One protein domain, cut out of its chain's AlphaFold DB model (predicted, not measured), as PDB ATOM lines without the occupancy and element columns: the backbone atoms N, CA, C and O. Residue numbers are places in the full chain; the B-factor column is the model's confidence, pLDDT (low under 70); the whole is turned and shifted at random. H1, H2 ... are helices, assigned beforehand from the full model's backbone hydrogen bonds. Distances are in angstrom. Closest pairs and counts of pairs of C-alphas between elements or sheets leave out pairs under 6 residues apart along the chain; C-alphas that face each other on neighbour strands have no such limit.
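This is residues 41 to 99 of the 215 residues of the protein "DNA helicase" of Firmicutes bacterium (UniProt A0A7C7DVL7). A long helix, H1, and a shorter one, H2, pack on each other at a slant, running the same way. A long loop link returns from the end of H1 to the start of H2, and residues 89 to 99 fold back after H2. The printed part has 59 residues, with H1 before H2 and no named strand; the class is all helix, though under half of the residues, 27, are in named elements. It is compact, with a radius of gyration of the C-alphas of 11.1 A, and spans 29 by 27 by 19 A.

H1, residues 45 to 61, and H2, residues 79 to 88, touch, the closest C-alphas being those of Ala 49 and Leu 82, 5.2 A apart. Their lines stand at a steep tilt of 48 degrees. In H1 and H2 every O i to N i+4 pair is within hydrogen-bond range.

H1 begins at C-alpha 45 (38.185, 39.770, 15.195) and measures 24.2 A. H2 measures 14.0 A and ends at C-alpha 88 (38.759, 36.887, 31.094).

The C-alphas farthest apart, of Ser 62 and Thr 99, are 31.6 A apart. The printed part has no cut. The link from H1 to H2, 17 residues, is long. Residue 99 has a pLDDT under 70.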
ATOM      1  N   VAL A  41      43.804  31.872  10.324       95.81
ATOM      2  CA  VAL A  41      42.864  32.809   9.698       95.81
ATOM      3  C   VAL A  41      41.540  32.728  10.443       95.81
ATOM      4  O   VAL A  41      40.788  31.763  10.299       95.81
ATOM      5  N   ALA A  42      41.262  33.749  11.245       94.69
ATOM      6  CA  ALA A  42      40.011  33.847  11.975       94.69
ATOM      7  C   ALA A  42      38.881  34.388  11.078       94.69
ATOM      8  O   ALA A  42      39.114  35.284  10.266       94.69
ATOM      9  N   PRO A  43      37.632  33.920  11.251       94.69
ATOM     10  CA  PRO A  43      36.476  34.456  10.531       94.69
ATOM     11  C   PRO A  43      35.990  35.814  11.070       94.69
ATOM     12  O   PRO A  43      35.178  36.470  10.419       94.69
ATOM     13  N   ALA A  44      36.434  36.218  12.264       95.19
ATOM     14  CA  ALA A  44      36.081  37.484  12.903       95.19
ATOM     15  C   ALA A  44      37.130  37.886  13.951       95.19
ATOM     16  O   ALA A  44      37.735  37.014  14.577       95.19
ATOM     17  N   ASP A  45      37.250  39.191  14.214       93.62
ATOM     18  CA  ASP A  45      38.185  39.770  15.195       93.62
ATOM     19  C   ASP A  45      38.029  39.166  16.601       93.62
ATOM     20  O   ASP A  45      39.001  38.958  17.322       93.62
ATOM     21  N   GLU A  46      36.794  38.844  17.002       94.62
ATOM     22  CA  GLU A  46      36.528  38.207  18.296       94.62
ATOM     23  C   GLU A  46      37.137  36.801  18.378       94.62
ATOM     24  O   GLU A  46      37.698  36.422  19.405       94.62
ATOM     25  N   ILE A  47      37.028  36.032  17.294       96.75
ATOM     26  CA  ILE A  47      37.555  34.669  17.218       96.75
ATOM     27  C   ILE A  47      39.084  34.704  17.162       96.75
ATOM     28  O   ILE A  47      39.732  33.897  17.821       96.75
ATOM     29  N   GLU A  48      39.659  35.678  16.451       95.88
ATOM     30  CA  GLU A  48      41.103  35.931  16.454       95.88
ATOM     31  C   GLU A  48      41.605  36.214  17.875       95.88
ATOM     32  O   GLU A  48      42.527  35.556  18.355       95.88
ATOM     33  N   ALA A  49      40.958  37.140  18.591       95.75
ATOM     34  CA  ALA A  49      41.354  37.509  19.947       95.75
ATOM     35  C   ALA A  49      41.231  36.339  20.937       95.75
ATOM     36  O   ALA A  49      42.091  36.173  21.802       95.75
ATOM     37  N   GLN A  50      40.189  35.511  20.809       96.50
ATOM     38  CA  GLN A  50      40.023  34.299  21.618       96.50
ATOM     39  C   GLN A  50      41.107  33.263  21.328       96.50
ATOM     40  O   GLN A  50      41.656  32.688  22.268       96.50
ATOM     41  N   TYR A  51      41.432  33.052  20.051       96.88
ATOM     42  CA  TYR A  51      42.496  32.144  19.638       96.88
ATOM     43  C   TYR A  51      43.852  32.593  20.194       96.88
ATOM     44  O   TYR A  51      44.532  31.811  20.854       96.88
ATOM     45  N   VAL A  52      44.207  33.873  20.025       97.06
ATOM     46  CA  VAL A  52      45.457  34.438  20.558       97.06
ATOM     47  C   VAL A  52      45.514  34.314  22.083       97.06
ATOM     48  O   VAL A  52      46.528  33.884  22.622       97.06
ATOM     49  N   ALA A  53      44.429  34.631  22.793       97.25
ATOM     50  CA  ALA A  53      44.377  34.497  24.249       97.25
ATOM     51  C   ALA A  53      44.529  33.045  24.723       97.25
ATOM     52  O   ALA A  53      45.249  32.802  25.688       97.25
ATOM     53  N   GLY A  54      43.923  32.085  24.020       97.25
ATOM     54  CA  GLY A  54      44.118  30.659  24.286       97.25
ATOM     55  C   GLY A  54      45.561  30.208  24.052       97.25
ATOM     56  O   GLY A  54      46.128  29.518  24.891       97.25
ATOM     57  N   MET A  55      46.190  30.655  22.963       96.50
ATOM     58  CA  MET A  55      47.596  30.350  22.674       96.50
ATOM     59  C   MET A  55      48.534  30.889  23.758       96.50
ATOM     60  O   MET A  55      49.409  30.166  24.229       96.50
ATOM     61  N   VAL A  56      48.328  32.133  24.200       97.50
ATOM     62  CA  VAL A  56      49.125  32.727  25.283       97.50
ATOM     63  C   VAL A  56      48.911  31.982  26.602       97.50
ATOM     64  O   VAL A  56      49.890  31.702  27.290       97.50
ATOM     65  N   ALA A  57      47.671  31.613  26.941       97.19
ATOM     66  CA  ALA A  57      47.388  30.803  28.129       97.19
ATOM     67  C   ALA A  57      48.150  29.470  28.095       97.19
ATOM     68  O   ALA A  57      48.851  29.148  29.049       97.19
ATOM     69  N   ASN A  58      48.092  28.752  26.969       96.50
ATOM     70  CA  ASN A  58      48.782  27.472  26.801       96.50
ATOM     71  C   ASN A  58      50.308  27.607  26.940       96.50
ATOM     72  O   ASN A  58      50.953  26.740  27.529       96.50
ATOM     73  N   LEU A  59      50.900  28.689  26.420       95.88
ATOM     74  CA  LEU A  59      52.334  28.960  26.567       95.88
ATOM     75  C   LEU A  59      52.718  29.203  28.031       95.88
ATOM     76  O   LEU A  59      53.710  28.648  28.502       95.88
ATOM     77  N   ILE A  60      51.914  29.982  28.761       96.62
ATOM     78  CA  ILE A  60      52.135  30.247  30.189       96.62
ATOM     79  C   ILE A  60      51.975  28.960  31.007       96.62
ATOM     80  O   ILE A  60      52.818  28.663  31.852       96.62
ATOM     81  N   GLU A  61      50.949  28.153  30.729       96.12
ATOM     82  CA  GLU A  61      50.753  26.840  31.366       96.12
ATOM     83  C   GLU A  61      51.912  25.875  31.081       96.12
ATOM     84  O   GLU A  61      52.273  25.065  31.934       96.12
ATOM     85  N   SER A  62      52.544  26.003  29.912       95.38
ATOM     86  CA  SER A  62      53.738  25.239  29.527       95.38
ATOM     87  C   SER A  62      55.033  25.754  30.177       95.38
ATOM     88  O   SER A  62      56.094  25.164  29.972       95.38
ATOM     89  N   GLY A  63      54.964  26.827  30.973       95.88
ATOM     90  CA  GLY A  63      56.082  27.375  31.743       95.88
ATOM     91  C   GLY A  63      56.815  28.552  31.096       95.88
ATOM     92  O   GLY A  63      57.885  28.915  31.579       95.88
ATOM     93  N   VAL A  64      56.281  29.145  30.022       96.19
ATOM     94  CA  VAL A  64      56.836  30.380  29.447       96.19
ATOM     95  C   VAL A  64      56.456  31.566  30.329       96.19
ATOM     96  O   VAL A  64      55.285  31.766  30.658       96.19
ATOM     97  N   GLU A  65      57.441  32.382  30.698       96.06
ATOM     98  CA  GLU A  65      57.194  33.576  31.500       96.06
ATOM     99  C   GLU A  65      56.370  34.597  30.692       96.06
ATOM    100  O   GLU A  65      56.723  34.896  29.548       96.06
ATOM    101  N   PRO A  66      55.315  35.219  31.259       94.44
ATOM    102  CA  PRO A  66      54.487  36.188  30.531       94.44
ATOM    103  C   PRO A  66      55.274  37.352  29.908       94.44
ATOM    104  O   PRO A  66      54.866  37.912  28.896       94.44
ATOM    105  N   GLN A  67      56.418  37.715  30.501       95.50
ATOM    106  CA  GLN A  67      57.297  38.786  30.017       95.50
ATOM    107  C   GLN A  67      58.054  38.421  28.728       95.50
ATOM    108  O   GLN A  67      58.556  39.312  28.046       95.50
ATOM    109  N   GLU A  68      58.135  37.135  28.387       95.62
ATOM    110  CA  GLU A  68      58.764  36.634  27.160       95.62
ATOM    111  C   GLU A  68      57.780  36.569  25.981       95.62
ATOM    112  O   GLU A  68      58.175  36.264  24.855       95.62
ATOM    113  N   ILE A  69      56.502  36.887  26.215       96.31
ATOM    114  CA  ILE A  69      55.436  36.828  25.216       96.31
ATOM    115  C   ILE A  69      55.054  38.248  24.789       96.31
ATOM    116  O   ILE A  69      54.725  39.104  25.609       96.31
ATOM    117  N   ALA A  70      55.040  38.495  23.478       95.62
ATOM    118  CA  ALA A  70      54.591  39.759  22.903       95.62
ATOM    119  C   ALA A  70      53.515  39.525  21.840       95.62
ATOM    120  O   ALA A  70      53.694  38.721  20.927       95.62
ATOM    121  N   VAL A  71      52.418  40.281  21.928       95.06
ATOM    122  CA  VAL A  71      51.358  40.303  20.912       95.06
ATOM    123  C   VAL A  71      51.393  41.647  20.200       95.06
ATOM    124  O   VAL A  71      51.205  42.700  20.812       95.06
ATOM    125  N   LEU A  72      51.663  41.610  18.897       93.88
ATOM    126  CA  LEU A  72      51.808  42.795  18.060       93.88
ATOM    127  C   LEU A  72      50.587  42.939  17.157       93.88
ATOM    128  O   LEU A  72      50.211  42.007  16.456       93.88
ATOM    129  N   SER A  73      50.004  44.134  17.139       90.94
ATOM    130  CA  SER A  73      48.930  44.489  16.214       90.94
ATOM    131  C   SER A  73      49.324  45.704  15.389       90.94
ATOM    132  O   SER A  73      50.031  46.602  15.852       90.94
ATOM    133  N   ARG A  74      48.821  45.752  14.153       88.19
ATOM    134  CA  ARG A  74      48.973  46.916  13.283       88.19
ATOM    135  C   ARG A  74      48.137  48.112  13.741       88.19
ATOM    136  O   ARG A  74      48.510  49.244  13.436       88.19
ATOM    137  N   THR A  75      47.010  47.890  14.423       84.44
ATOM    138  CA  THR A  75      46.055  48.954  14.767       84.44
ATOM    139  C   THR A  75      45.616  48.882  16.225       84.44
ATOM    140  O   THR A  75      45.309  47.820  16.757       84.44
ATOM    141  N   SER A  76      45.496  50.040  16.876       83.31
ATOM    142  CA  SER A  76      45.097  50.111  18.288       83.31
ATOM    143  C   SER A  76      43.645  49.696  18.556       83.31
ATOM    144  O   SER A  76      43.246  49.592  19.713       83.31
ATOM    145  N   PHE A  77      42.839  49.499  17.508       83.44
ATOM    146  CA  PHE A  77      41.449  49.052  17.617       83.44
ATOM    147  C   PHE A  77      41.328  47.594  18.083       83.44
ATOM    148  O   PHE A  77      40.336  47.259  18.720       83.44
ATOM    149  N   GLN A  78      42.332  46.747  17.835       86.88
ATOM    150  CA  GLN A  78      42.310  45.343  18.267       86.88
ATOM    151  C   GLN A  78      42.648  45.175  19.760       86.88
ATOM    152  O   GLN A  78      42.277  44.176  20.376       86.88
ATOM    153  N   PHE A  79      43.300  46.166  20.380       89.75
ATOM    154  CA  PHE A  79      43.734  46.082  21.778       89.75
ATOM    155  C   PHE A  79      42.604  45.848  22.792       89.75
ATOM    156  O   PHE A  79      42.785  44.982  23.638       89.75
ATOM    157  N   PRO A  80      41.436  46.521  22.730       88.69
ATOM    158  CA  PRO A  80      40.346  46.275  23.677       88.69
ATOM    159  C   PRO A  80      39.794  44.844  23.630       88.69
ATOM    160  O   PRO A  80      39.385  44.313  24.659       88.69
ATOM    161  N   LEU A  81      39.763  44.218  22.448       92.00
ATOM    162  CA  LEU A  81      39.287  42.839  22.292       92.00
ATOM    163  C   LEU A  81      40.270  41.837  22.905       92.00
ATOM    164  O   LEU A  81      39.846  40.905  23.593       92.00
ATOM    165  N   LEU A  82      41.570  42.061  22.695       93.88
ATOM    166  CA  LEU A  82      42.644  41.281  23.311       93.88
ATOM    167  C   LEU A  82      42.662  41.462  24.835       93.88
ATOM    168  O   LEU A  82      42.613  40.472  25.556       93.88
ATOM    169  N   ASP A  83      42.628  42.706  25.319       92.06
ATOM    170  CA  ASP A  83      42.607  43.073  26.745       92.06
ATOM    171  C   ASP A  83      41.448  42.393  27.489       92.06
ATOM    172  O   ASP A  83      41.637  41.757  28.531       92.06
ATOM    173  N   ARG A  84      40.246  42.416  26.897       92.81
ATOM    174  CA  ARG A  84      39.075  41.729  27.453       92.81
ATOM    175  C   ARG A  84      39.275  40.217  27.537       92.81
ATOM    176  O   ARG A  84      38.902  39.613  28.542       92.81
ATOM    177  N   ASN A  85      39.821  39.592  26.494       96.19
ATOM    178  CA  ASN A  85      40.021  38.143  26.465       96.19
ATOM    179  C   ASN A  85      41.156  37.691  27.395       96.19
ATOM    180  O   ASN A  85      40.976  36.710  28.114       96.19
ATOM    181  N   PHE A  86      42.260  38.432  27.467       95.94
ATOM    182  CA  PHE A  86      43.329  38.177  28.431       95.94
ATOM    183  C   PHE A  86      42.836  38.331  29.870       95.94
ATOM    184  O   PHE A  86      43.055  37.439  30.685       95.94
ATOM    185  N   THR A  87      42.084  39.397  30.167       93.88
ATOM    186  CA  THR A  87      41.473  39.602  31.491       93.88
ATOM    187  C   THR A  87      40.522  38.460  31.851       93.88
ATOM    188  O   THR A  87      40.566  37.949  32.966       93.88
ATOM    189  N   ARG A  88      39.691  38.010  30.899       94.81
ATOM    190  CA  ARG A  88      38.759  36.887  31.094       94.81
ATOM    191  C   ARG A  88      39.472  35.573  31.428       94.81
ATOM    192  O   ARG A  88      38.920  34.782  32.185       94.81
ATOM    193  N   LEU A  89      40.660  35.344  30.870       95.69
ATOM    194  CA  LEU A  89      41.485  34.161  31.143       95.69
ATOM    195  C   LEU A  89      42.465  34.353  32.314       95.69
ATOM    196  O   LEU A  89      43.234  33.448  32.612       95.69
ATOM    197  N   GLY A  90      42.456  35.511  32.983       95.00
ATOM    198  CA  GLY A  90      43.382  35.800  34.081       95.00
ATOM    199  C   GLY A  90      44.844  35.952  33.646       95.00
ATOM    200  O   GLY A  90      45.741  35.812  34.474       95.00
ATOM    201  N   ILE A  91      45.099  36.240  32.366       96.50
ATOM    202  CA  ILE A  91      46.451  36.392  31.819       96.50
ATOM    203  C   ILE A  91      47.007  37.768  32.226       96.50
ATOM    204  O   ILE A  91      46.423  38.794  31.853       96.50
ATOM    205  N   PRO A  92      48.139  37.835  32.954       93.88
ATOM    206  CA  PRO A  92      48.782  39.101  33.284       93.88
ATOM    207  C   PRO A  92      49.389  39.725  32.023       93.88
ATOM    208  O   PRO A  92      50.189  39.099  31.334       93.88
ATOM    209  N   HIS A  93      49.019  40.967  31.712       93.56
ATOM    210  CA  HIS A  93      49.481  41.648  30.503       93.56
ATOM    211  C   HIS A  93      49.509  43.170  30.680       93.56
ATOM    212  O   HIS A  93      48.883  43.728  31.581       93.56
ATOM    213  N   VAL A  94      50.242  43.845  29.793       90.62
ATOM    214  CA  VAL A  94      50.296  45.308  29.705       90.62
ATOM    215  C   VAL A  94      50.050  45.717  28.260       90.62
ATOM    216  O   VAL A  94      50.724  45.242  27.349       90.62
ATOM    217  N   VAL A  95      49.110  46.636  28.047       88.88
ATOM    218  CA  VAL A  95      48.826  47.179  26.716       88.88
ATOM    219  C   VAL A  95      49.660  48.439  26.481       88.88
ATOM    220  O   VAL A  95      49.460  49.467  27.129       88.88
ATOM    221  N   VAL A  96      50.589  48.383  25.526       86.56
ATOM    222  CA  VAL A  96      51.456  49.514  25.158       86.56
ATOM    223  C   VAL A  96      50.854  50.287  23.983       86.56
ATOM    224  O   VAL A  96      50.388  49.704  23.010       86.56
ATOM    225  N   GLY A  97      50.858  51.621  24.057       75.06
ATOM    226  CA  GLY A  97      50.372  52.479  22.966       75.06
ATOM    227  C   GLY A  97      48.845  52.593  22.861       75.06
ATOM    228  O   GLY A  97      48.345  53.313  21.998       75.06
ATOM    229  N   TYR A  98      48.091  51.951  23.757       70.38
ATOM    230  CA  TYR A  98      46.659  52.184  23.913       70.38
ATOM    231  C   TYR A  98      46.425  53.315  24.912       70.38
ATOM    232  O   TYR A  98      46.828  53.231  26.068       70.38
ATOM    233  N   THR A  99      45.724  54.375  24.508       65.06
ATOM    234  CA  THR A  99      45.417  55.477  25.435       65.06
ATOM    235  C   THR A  99      44.327  55.130  26.458       65.06
ATOM    236  O   THR A  99      43.946  55.995  27.241       65.06
TER     237      THR A  99